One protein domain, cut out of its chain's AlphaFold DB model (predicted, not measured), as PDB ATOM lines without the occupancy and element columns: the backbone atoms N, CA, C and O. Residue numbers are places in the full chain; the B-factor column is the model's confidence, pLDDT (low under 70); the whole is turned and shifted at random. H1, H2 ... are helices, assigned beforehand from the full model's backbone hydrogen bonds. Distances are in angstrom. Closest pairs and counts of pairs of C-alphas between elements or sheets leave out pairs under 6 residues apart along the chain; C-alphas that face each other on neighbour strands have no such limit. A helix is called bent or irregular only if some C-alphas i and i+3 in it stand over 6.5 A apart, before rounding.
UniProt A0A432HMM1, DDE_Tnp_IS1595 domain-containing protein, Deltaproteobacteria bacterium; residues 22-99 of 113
ATOM      1  N   ALA A  22      18.662 -12.079  -7.697       75.50
ATOM      2  CA  ALA A  22      18.045 -12.660  -8.890       75.50
ATOM      3  C   ALA A  22      18.766 -13.949  -9.314       75.50
ATOM      4  O   ALA A  22      18.128 -14.968  -9.584       75.50
ATOM      5  N   LYS A  23      20.106 -13.946  -9.275       74.38
ATOM      6  CA  LYS A  23      20.912 -15.154  -9.523       74.38
ATOM      7  C   LYS A  23      20.745 -16.204  -8.431       74.38
ATOM      8  O   LYS A  23      20.721 -17.395  -8.732       74.38
ATOM      9  N   THR A  24      20.605 -15.782  -7.174       70.25
ATOM     10  CA  THR A  24      20.348 -16.705  -6.054       70.25
ATOM     11  C   THR A  24      19.009 -17.415  -6.229       70.25
ATOM     12  O   THR A  24      18.953 -18.637  -6.145       70.25
ATOM     13  N   ALA A  25      17.949 -16.668  -6.546       72.06
ATOM     14  CA  ALA A  25      16.621 -17.226  -6.757       72.06
ATOM     15  C   ALA A  25      16.585 -18.199  -7.947       72.06
ATOM     16  O   ALA A  25      15.921 -19.232  -7.876       72.06
ATOM     17  N   GLN A  26      17.335 -17.905  -9.014       79.00
ATOM     18  CA  GLN A  26      17.396 -18.751 -10.206       79.00
ATOM     19  C   GLN A  26      18.187 -20.049  -9.986       79.00
ATOM     20  O   GLN A  26      17.778 -21.107 -10.461       79.00
ATOM     21  N   HIS A  27      19.322 -19.982  -9.287       76.12
ATOM     22  CA  HIS A  27      20.241 -21.119  -9.164       76.12
ATOM     23  C   HIS A  27      20.104 -21.899  -7.852       76.12
ATOM     24  O   HIS A  27      20.509 -23.057  -7.785       76.12
ATOM     25  N   LEU A  28      19.551 -21.285  -6.806       75.75
ATOM     26  CA  LEU A  28      19.447 -21.847  -5.457       75.75
ATOM     27  C   LEU A  28      18.054 -21.592  -4.839       75.75
ATOM     28  O   LEU A  28      17.959 -21.126  -3.700       75.75
ATOM     29  N   PRO A  29      16.948 -21.926  -5.534       75.88
ATOM     30  CA  PRO A  29      15.595 -21.600  -5.070       75.88
ATOM     31  C   PRO A  29      15.257 -22.225  -3.705       75.88
ATOM     32  O   PRO A  29      14.525 -21.645  -2.906       75.88
ATOM     33  N   ILE A  30      15.841 -23.387  -3.400       80.19
ATOM     34  CA  ILE A  30      15.609 -24.121  -2.148       80.19
ATOM     35  C   ILE A  30      16.158 -23.356  -0.932       80.19
ATOM     36  O   ILE A  30      15.603 -23.463   0.162       80.19
ATOM     37  N   ILE A  31      17.202 -22.538  -1.107       81.56
ATOM     38  CA  ILE A  31      17.802 -21.773  -0.005       81.56
ATOM     39  C   ILE A  31      16.814 -20.743   0.545       81.56
ATOM     40  O   ILE A  31      16.670 -20.618   1.760       81.56
ATOM     41  N   HIS A  32      16.082 -20.050  -0.330       80.38
ATOM     42  CA  HIS A  32      15.064 -19.084   0.092       80.38
ATOM     43  C   HIS A  32      13.936 -19.744   0.894       80.38
ATOM     44  O   HIS A  32      13.472 -19.174   1.877       80.38
ATOM     45  N   ILE A  33      13.545 -20.970   0.528       83.94
ATOM     46  CA  ILE A  33      12.564 -21.761   1.287       83.94
ATOM     47  C   ILE A  33      13.126 -22.128   2.667       83.94
ATOM     48  O   ILE A  33      12.420 -22.040   3.669       83.94
ATOM     49  N   GLY A  34      14.407 -22.501   2.738       85.44
ATOM     50  CA  GLY A  34      15.100 -22.760   4.000       85.44
ATOM     51  C   GLY A  34      15.096 -21.549   4.937       85.44
ATOM     52  O   GLY A  34      14.741 -21.690   6.105       85.44
ATOM     53  N   PHE A  35      15.415 -20.360   4.417       83.75
ATOM     54  CA  PHE A  35      15.380 -19.120   5.199       83.75
ATOM     55  C   PHE A  35      13.963 -18.730   5.624       83.75
ATOM     56  O   PHE A  35      13.754 -18.435   6.795       83.75
ATOM     57  N   GLY A  36      12.969 -18.840   4.738       85.25
ATOM     58  CA  GLY A  36      11.572 -18.593   5.112       85.25
ATOM     59  C   GLY A  36      11.077 -19.534   6.218       85.25
ATOM     60  O   GLY A  36      10.355 -19.115   7.121       85.25
ATOM     61  N   ASN A  37      11.520 -20.794   6.203       85.94
ATOM     62  CA  ASN A  37      11.221 -21.750   7.270       85.94
ATOM     63  C   ASN A  37      11.915 -21.394   8.592       85.94
ATOM     64  O   ASN A  37      11.320 -21.584   9.652       85.94
ATOM     65  N   LEU A  38      13.154 -20.893   8.540       87.19
ATOM     66  CA  LEU A  38      13.877 -20.415   9.719       87.19
ATOM     67  C   LEU A  38      13.169 -19.209  10.343       87.19
ATOM     68  O   LEU A  38      12.924 -19.212  11.548       87.19
ATOM     69  N   ASP A  39      12.789 -18.226   9.529       84.00
ATOM     70  CA  ASP A  39      12.099 -17.021   9.993       84.00
ATOM     71  C   ASP A  39      10.749 -17.369  10.633       84.00
ATOM     72  O   ASP A  39      10.460 -16.944  11.753       84.00
ATOM     73  N   ALA A  40       9.951 -18.221   9.980       85.75
ATOM     74  CA  ALA A  40       8.680 -18.696  10.529       85.75
ATOM     75  C   ALA A  40       8.864 -19.473  11.846       85.75
ATOM     76  O   ALA A  40       8.071 -19.323  12.779       85.75
ATOM     77  N   TRP A  41       9.918 -20.289  11.949       86.19
ATOM     78  CA  TRP A  41      10.227 -21.049  13.158       86.19
ATOM     79  C   TRP A  41      10.644 -20.150  14.332       86.19
ATOM     80  O   TRP A  41      10.157 -20.342  15.456       86.19
ATOM     81  N   LEU A  42      11.504 -19.160  14.064       81.25
ATOM     82  CA  LEU A  42      11.948 -18.171  15.045       81.25
ATOM     83  C   LEU A  42      10.767 -17.344  15.558       81.25
ATOM     84  O   LEU A  42      10.598 -17.233  16.774       81.25
ATOM     85  N   LEU A  43       9.916 -16.837  14.657       78.12
ATOM     86  CA  LEU A  43       8.720 -16.081  15.037       78.12
ATOM     87  C   LEU A  43       7.723 -16.916  15.851       78.12
ATOM     88  O   LEU A  43       7.123 -16.385  16.779       78.12
ATOM     89  N   GLY A  44       7.538 -18.197  15.516       71.69
ATOM     90  CA  GLY A  44       6.524 -19.039  16.156       71.69
ATOM     91  C   GLY A  44       6.904 -19.550  17.549       71.69
ATOM     92  O   GLY A  44       6.067 -19.564  18.446       71.69
ATOM     93  N   THR A  45       8.151 -19.991  17.746       63.59
ATOM     94  CA  THR A  45       8.553 -20.691  18.988       63.59
ATOM     95  C   THR A  45       9.275 -19.768  19.974       63.59
ATOM     96  O   THR A  45       9.205 -19.974  21.182       63.59
ATOM     97  N   ASN A  46       9.967 -18.736  19.480       60.47
ATOM     98  CA  ASN A  46      10.888 -17.923  20.271       60.47
ATOM     99  C   ASN A  46      10.629 -16.424  20.055       60.47
ATOM    100  O   ASN A  46      11.428 -15.718  19.454       60.47
ATOM    101  N   HIS A  47       9.543 -15.895  20.624       56.56
ATOM    102  CA  HIS A  47       9.224 -14.456  20.557       56.56
ATOM    103  C   HIS A  47      10.292 -13.525  21.183       56.56
ATOM    104  O   HIS A  47      10.229 -12.310  21.006       56.56
ATOM    105  N   ARG A  48      11.275 -14.059  21.925       56.03
ATOM    106  CA  ARG A  48      12.396 -13.308  22.518       56.03
ATOM    107  C   ARG A  48      13.733 -13.943  22.144       56.03
ATOM    108  O   ARG A  48      14.357 -14.617  22.960       56.03
ATOM    109  N   VAL A  49      14.185 -13.710  20.918       60.66
ATOM    110  CA  VAL A  49      15.542 -14.082  20.497       60.66
ATOM    111  C   VAL A  49      16.525 -13.078  21.102       60.66
ATOM    112  O   VAL A  49      16.527 -11.902  20.746       60.66
ATOM    113  N   SER A  50      17.355 -13.521  22.048       62.97
ATOM    114  CA  SER A  50      18.488 -12.715  22.515       62.97
ATOM    115  C   SER A  50      19.683 -12.922  21.576       62.97
ATOM    116  O   SER A  50      20.041 -14.078  21.326       62.97
ATOM    117  N   PRO A  51      20.359 -11.852  21.110       63.88
ATOM    118  CA  PRO A  51      21.549 -11.966  20.260       63.88
ATOM    119  C   PRO A  51      22.668 -12.815  20.876       63.88
ATOM    120  O   PRO A  51      23.464 -13.402  20.153       63.88
ATOM    121  N   ALA A  52      22.702 -12.923  22.208       65.75
ATOM    122  CA  ALA A  52      23.717 -13.677  22.937       65.75
ATOM    123  C   ALA A  52      23.707 -15.189  22.644       65.75
ATOM    124  O   ALA A  52      24.727 -15.830  22.855       65.75
ATOM    125  N   ASN A  53      22.597 -15.754  22.148       68.56
ATOM    126  CA  ASN A  53      22.432 -17.206  21.981       68.56
ATOM    127  C   ASN A  53      22.054 -17.617  20.547       68.56
ATOM    128  O   ASN A  53      21.497 -18.696  20.342       68.56
ATOM    129  N   TYR A  54      22.339 -16.779  19.545       76.44
ATOM    130  CA  TYR A  54      21.923 -17.016  18.156       76.44
ATOM    131  C   TYR A  54      22.380 -18.381  17.612       76.44
ATOM    132  O   TYR A  54      21.601 -19.093  16.980       76.44
ATOM    133  N   GLN A  55      23.604 -18.800  17.949       76.94
ATOM    134  CA  GLN A  55      24.130 -20.101  17.530       76.94
ATOM    135  C   GLN A  55      23.327 -21.281  18.101       76.94
ATOM    136  O   GLN A  55      23.138 -22.282  17.413       76.94
ATOM    137  N   GLY A  56      22.814 -21.165  19.331       78.19
ATOM    138  CA  GLY A  56      21.969 -22.195  19.940       78.19
ATOM    139  C   GLY A  56      20.659 -22.382  19.176       78.19
ATOM    140  O   GLY A  56      20.282 -23.511  18.870       78.19
ATOM    141  N   TYR A  57      20.021 -21.277  18.781       79.62
ATOM    142  CA  TYR A  57      18.800 -21.316  17.975       79.62
ATOM    143  C   TYR A  57      19.031 -21.912  16.585       79.62
ATOM    144  O   TYR A  57      18.215 -22.703  16.119       79.62
ATOM    145  N   LEU A  58      20.151 -21.586  15.932       84.75
ATOM    146  CA  LEU A  58      20.492 -22.190  14.641       84.75
ATOM    147  C   LEU A  58      20.739 -23.697  14.756       84.75
ATOM    148  O   LEU A  58      20.251 -24.459  13.922       84.75
ATOM    149  N   ASN A  59      21.456 -24.132  15.794       85.12
ATOM    150  CA  ASN A  59      21.700 -25.553  16.035       85.12
ATOM    151  C   ASN A  59      20.379 -26.308  16.256       85.12
ATOM    152  O   ASN A  59      20.181 -27.381  15.684       85.12
ATOM    153  N   GLU A  60      19.449 -25.730  17.024       83.75
ATOM    154  CA  GLU A  60      18.118 -26.309  17.229       83.75
ATOM    155  C   GLU A  60      17.302 -26.349  15.928       83.75
ATOM    156  O   GLU A  60      16.699 -27.376  15.606       83.75
ATOM    157  N   PHE A  61      17.314 -25.268  15.141       86.06
ATOM    158  CA  PHE A  61      16.625 -25.231  13.854       86.06
ATOM    159  C   PHE A  61      17.126 -26.331  12.918       86.06
ATOM    160  O   PHE A  61      16.316 -27.095  12.400       86.06
ATOM    161  N   VAL A  62      18.444 -26.463  12.732       87.50
ATOM    162  CA  VAL A  62      19.035 -27.496  11.863       87.50
ATOM    163  C   VAL A  62      18.699 -28.896  12.373       87.50
ATOM    164  O   VAL A  62      18.333 -29.770  11.583       87.50
ATOM    165  N   PHE A  63      18.756 -29.107  13.692       87.12
ATOM    166  CA  PHE A  63      18.371 -30.373  14.309       87.12
ATOM    167  C   PHE A  63      16.925 -30.759  13.962       87.12
ATOM    168  O   PHE A  63      16.677 -31.882  13.511       87.12
ATOM    169  N   ARG A  64      15.980 -29.820  14.113       84.88
ATOM    170  CA  ARG A  64      14.555 -30.027  13.810       84.88
ATOM    171  C   ARG A  64      14.293 -30.143  12.312       84.88
ATOM    172  O   ARG A  64      13.504 -30.989  11.899       84.88
ATOM    173  N   PHE A  65      14.951 -29.322  11.501       85.31
ATOM    174  CA  PHE A  65      14.778 -29.284  10.053       85.31
ATOM    175  C   PHE A  65      15.207 -30.606   9.406       85.31
ATOM    176  O   PHE A  65      14.430 -31.205   8.665       85.31
ATOM    177  N   ASN A  66      16.384 -31.126   9.772       86.81
ATOM    178  CA  ASN A  66      16.909 -32.385   9.231       86.81
ATOM    179  C   ASN A  66      16.083 -33.612   9.649       86.81
ATOM    180  O   ASN A  66      16.085 -34.627   8.955       86.81
ATOM    181  N   ARG A  67      15.362 -33.529  10.772       86.12
ATOM    182  CA  ARG A  67      14.558 -34.628  11.333       86.12
ATOM    183  C   ARG A  67      13.048 -34.396  11.218       86.12
ATOM    184  O   ARG A  67      12.271 -35.150  11.795       86.12
ATOM    185  N   ARG A  68      12.612 -33.408  10.425       86.38
ATOM    186  CA  ARG A  68      11.202 -32.994  10.274       86.38
ATOM    187  C   ARG A  68      10.242 -34.140   9.933       86.38
ATOM    188  O   ARG A  68       9.088 -34.097  10.345       86.38
ATOM    189  N   PHE A  69      10.696 -35.127   9.169       87.38
ATOM    190  CA  PHE A  69       9.867 -36.257   8.737       87.38
ATOM    191  C   PHE A  69       9.919 -37.457   9.694       87.38
ATOM    192  O   PHE A  69       9.113 -38.372   9.564       87.38
ATOM    193  N   TRP A  70      10.829 -37.442  10.673       89.38
ATOM    194  CA  TRP A  70      11.114 -38.571  11.562       89.38
ATOM    195  C   TRP A  70      11.081 -38.123  13.030       89.38
ATOM    196  O   TRP A  70      12.108 -38.141  13.712       89.38
ATOM    197  N   PRO A  71       9.909 -37.701  13.538       79.81
ATOM    198  CA  PRO A  71       9.798 -37.087  14.861       79.81
ATOM    199  C   PRO A  71      10.265 -38.017  15.986       79.81
ATOM    200  O   PRO A  71      10.930 -37.554  16.906       79.81
ATOM    201  N   MET A  72       9.999 -39.323  15.878       87.19
ATOM    202  CA  MET A  72      10.452 -40.317  16.862       87.19
ATOM    203  C   MET A  72      11.979 -40.371  16.963       87.19
ATOM    204  O   MET A  72      12.523 -40.305  18.057       87.19
ATOM    205  N   VAL A  73      12.679 -40.361  15.823       86.12
ATOM    206  CA  VAL A  73      14.152 -40.336  15.783       86.12
ATOM    207  C   VAL A  73      14.696 -39.043  16.391       86.12
ATOM    208  O   VAL A  73      15.719 -39.060  17.072       86.12
ATOM    209  N   GLY A  74      14.011 -37.917  16.168       84.94
ATOM    210  CA  GLY A  74      14.327 -36.648  16.824       84.94
ATOM    211  C   GLY A  74      14.235 -36.748  18.344       84.94
ATOM    212  O   GLY A  74      15.206 -36.433  19.028       84.94
ATOM    213  N   SER A  75      13.111 -37.237  18.861       83.00
ATOM    214  CA  SER A  75      12.897 -37.414  20.301       83.00
ATOM    215  C   SER A  75      13.940 -38.341  20.930       83.00
ATOM    216  O   SER A  75      14.566 -37.969  21.923       83.00
ATOM    217  N   ASP A  76      14.200 -39.493  20.313       88.31
ATOM    218  CA  ASP A  76      15.186 -40.461  20.801       88.31
ATOM    219  C   ASP A  76      16.604 -39.873  20.811       88.31
ATOM    220  O   ASP A  76      17.367 -40.084  21.756       88.31
ATOM    221  N   SER A  77      16.950 -39.078  19.792       86.00
ATOM    222  CA  SER A  77      18.247 -38.392  19.715       86.00
ATOM    223  C   SER A  77      18.424 -37.397  20.865       86.00
ATOM    224  O   SER A  77      19.483 -37.371  21.489       86.00
ATOM    225  N   VAL A  78      17.390 -36.603  21.178       86.19
ATOM    226  CA  VAL A  78      17.442 -35.644  22.296       86.19
ATOM    227  C   VAL A  78      17.573 -36.372  23.627       86.19
ATOM    228  O   VAL A  78      18.420 -35.997  24.432       86.19
ATOM    229  N   LEU A  79      16.783 -37.426  23.856       88.56
ATOM    230  CA  LEU A  79      16.849 -38.205  25.095       88.56
ATOM    231  C   LEU A  79      18.226 -38.844  25.285       88.56
ATOM    232  O   LEU A  79      18.794 -38.769  26.370       88.56
ATOM    233  N   LYS A  80      18.798 -39.414  24.222       88.75
ATOM    234  CA  LYS A  80      20.139 -40.002  24.262       88.75
ATOM    235  C   LYS A  80      21.204 -38.975  24.649       88.75
ATOM    236  O   LYS A  80      22.045 -39.274  25.490       88.75
ATOM    237  N   VAL A  81      21.147 -37.771  24.077       85.62
ATOM    238  CA  VAL A  81      22.066 -36.677  24.434       85.62
ATOM    239  C   VAL A  81      21.825 -36.210  25.869       85.62
ATOM    240  O   VAL A  81      22.780 -36.048  26.622       85.62
ATOM    241  N   ALA A  82      20.568 -36.050  26.283       85.38
ATOM    242  CA  ALA A  82      20.212 -35.596  27.626       85.38
ATOM    243  C   ALA A  82      20.666 -36.565  28.730       85.38
ATOM    244  O   ALA A  82      21.013 -36.125  29.818       85.38
ATOM    245  N   VAL A  83      20.697 -37.872  28.455       89.88
ATOM    246  CA  VAL A  83      21.226 -38.881  29.391       89.88
ATOM    247  C   VAL A  83      22.758 -38.824  29.493       89.88
ATOM    248  O   VAL A  83      23.316 -39.191  30.522       89.88
ATOM    249  N   GLN A  84      23.447 -38.383  28.439       85.44
ATOM    250  CA  GLN A  84      24.913 -38.374  28.366       85.44
ATOM    251  C   GLN A  84      25.549 -37.051  28.808       85.44
ATOM    252  O   GLN A  84      26.743 -37.020  29.100       85.44
ATOM    253  N   VAL A  85      24.780 -35.963  28.834       81.62
ATOM    254  CA  VAL A  85      25.273 -34.608  29.096       81.62
ATOM    255  C   VAL A  85      24.704 -34.089  30.414       81.62
ATOM    256  O   VAL A  85      23.498 -34.130  30.642       81.62
ATOM    257  N   GLU A  86      25.566 -33.550  31.277       76.44
ATOM    258  CA  GLU A  86      25.130 -32.876  32.502       76.44
ATOM    259  C   GLU A  86      24.344 -31.597  32.162       76.44
ATOM    260  O   GLU A  86      24.764 -30.786  31.331       76.44
ATOM    261  N   SER A  87      23.171 -31.405  32.779       67.69
ATOM    262  CA  SER A  87      22.278 -30.303  32.413       67.69
ATOM    263  C   SER A  87      22.905 -28.947  32.737       67.69
ATOM    264  O   SER A  87      23.118 -28.603  33.904       67.69
ATOM    265  N   LEU A  88      23.137 -28.124  31.715       66.19
ATOM    266  CA  LEU A  88      23.650 -26.775  31.913       66.19
ATOM    267  C   LEU A  88      22.542 -25.863  32.460       66.19
ATOM    268  O   LEU A  88      21.501 -25.673  31.831       66.19
ATOM    269  N   THR A  89      22.758 -25.239  33.619       74.38
ATOM    270  CA  THR A  89      21.823 -24.225  34.134       74.38
ATOM    271  C   THR A  89      21.710 -23.059  33.143       74.38
ATOM    272  O   THR A  89      22.717 -22.631  32.583       74.38
ATOM    273  N   TYR A  90      20.523 -22.458  32.987       64.31
ATOM    274  CA  TYR A  90      20.286 -21.337  32.055       64.31
ATOM    275  C   TYR A  90      21.293 -20.175  32.204       64.31
ATOM    276  O   TYR A  90      21.736 -19.566  31.231       64.31
ATOM    277  N   ARG A  91      21.732 -19.898  33.441       65.00
ATOM    278  CA  ARG A  91      22.781 -18.906  33.727       65.00
ATOM    279  C   ARG A  91      24.144 -19.307  33.146       65.00
ATOM    280  O   ARG A  91      24.869 -18.436  32.677       65.00
ATOM    281  N   ASN A  92      24.486 -20.591  33.186       68.19
ATOM    282  CA  ASN A  92      25.734 -21.128  32.646       68.19
ATOM    283  C   ASN A  92      25.683 -21.226  31.118       68.19
ATOM    284  O   ASN A  92      26.685 -20.937  30.477       68.19
ATOM    285  N   PHE A  93      24.511 -21.497  30.536       66.44
ATOM    286  CA  PHE A  93      24.287 -21.428  29.089       66.44
ATOM    287  C   PHE A  93      24.569 -20.030  28.530       66.44
ATOM    288  O   PHE A  93      25.413 -19.872  27.652       66.44
ATOM    289  N   ASN A  94      23.981 -18.990  29.132       62.50
ATOM    290  CA  ASN A  94      24.230 -17.604  28.718       62.50
ATOM    291  C   ASN A  94      25.678 -17.143  28.960       62.50
ATOM    292  O   ASN A  94      26.125 -16.185  28.333       62.50
ATOM    293  N   LYS A  95      26.403 -17.761  29.903       60.75
ATOM    294  CA  LYS A  95      27.831 -17.486  30.132       60.75
ATOM    295  C   LYS A  95      28.697 -18.187  29.087       60.75
ATOM    296  O   LYS A  95      29.524 -17.525  28.480       60.75
ATOM    297  N   SER A  96      28.451 -19.471  28.829       61.56
ATOM    298  CA  SER A  96      29.141 -20.257  27.800       61.56
ATOM    299  C   SER A  96      28.982 -19.637  26.408       61.56
ATOM    300  O   SER A  96      29.972 -19.473  25.702       61.56
ATOM    301  N   ALA A  97      27.777 -19.169  26.062       58.38
ATOM    302  CA  ALA A  97      27.514 -18.490  24.792       58.38
ATOM    303  C   ALA A  97      28.235 -17.132  24.650       58.38
ATOM    304  O   ALA A  97      28.578 -16.720  23.547       58.38
ATOM    305  N   LYS A  98      28.512 -16.443  25.766       57.06
ATOM    306  CA  LYS A  98      29.343 -15.225  25.784       57.06
ATOM    307  C   LYS A  98      30.842 -15.530  25.752       57.06
ATOM    308  O   LYS A  98      31.615 -14.686  25.323       57.06
ATOM    309  N   THR A  99      31.254 -16.704  26.226       52.00
ATOM    310  CA  THR A  99      32.655 -17.144  26.217       52.00
ATOM    311  C   THR A  99      33.082 -17.666  24.842       52.00
ATOM    312  O   THR A  99      34.237 -17.487  24.472       52.00
TER     313      THR A  99
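Overview. This is residues 22 to 99 of the 113 residues of the protein "DDE_Tnp_IS1595 domain-containing protein" of Deltaproteobacteria bacterium (UniProt A0A432HMM1). The longest helix, H2, makes with short H1 at its far end an arm that reaches away from H3. On the other side, H3, H4, residues 85 to 89 and H5 frame a loose ring with an empty middle, and residues 52 to 53 of H3 touch H5 at the rim to close it. The printed part has 78 residues with five named helices, H1 to H5 in chain order, and no named strand: the class is all helix. It is loose, with a radius of gyration of the C-alphas of 15.5 A and spans of 46 by 31 by 21 A.

Arrangement. H2, residues 29 to 45, is close to but not clearly touching H3, residues 51 to 66, with the closest C-alphas, Leu 38 and Phe 61, 6.9 A apart; they run opposite ways at a steep tilt of 62 degrees. H1, residues 22 to 27, is close to but not clearly touching H2, about perpendicular at 75 degrees, closest at the C-alphas of Ala 25 and His 32, 7.3 A. H4, residues 71 to 84, is close to but not clearly touching H3, at a steep tilt of 51 degrees, opposite ways; the closest C-alphas are Arg 64 and Gly 74, 7.3 A. H5, residues 90 to 99, touches H3 at its residues 52 to 53 alone, about perpendicular at 78 degrees, closest at the C-alphas of Asn 53 and Ala 97, 5.9 A. H4 and H5 are apart. In H1 and H4 every O i to N i+4 pair is within hydrogen-bond range; in H2 12 of 13, in H3 10 of 12, in H5 5 of 6.

Along the chain. H2 is 25.1 A long from first to last C-alpha, H3 23.7 A, H4 20.3 A, H5 14.3 A and H1 8.7 A. H1 begins at C-alpha 22 (18.045, -12.660, -8.890); H5 ends at C-alpha 99 (32.655, -17.144, 26.217). H3 is irregular: C-alphas 52 and 55 are 8.4 A apart.

Size, cuts and confidence. The two C-alphas farthest apart, Ala 22 and Glu 86, are 46.6 A apart. The printed part has no cut, and the four links are tight. Residues 25 to 31, 68 to 73 and 79 to 87 stand free. Mean pLDDT of the printed part is 77.1; residues 45 to 53, 87 to 88 and 90 to 99 are under 70.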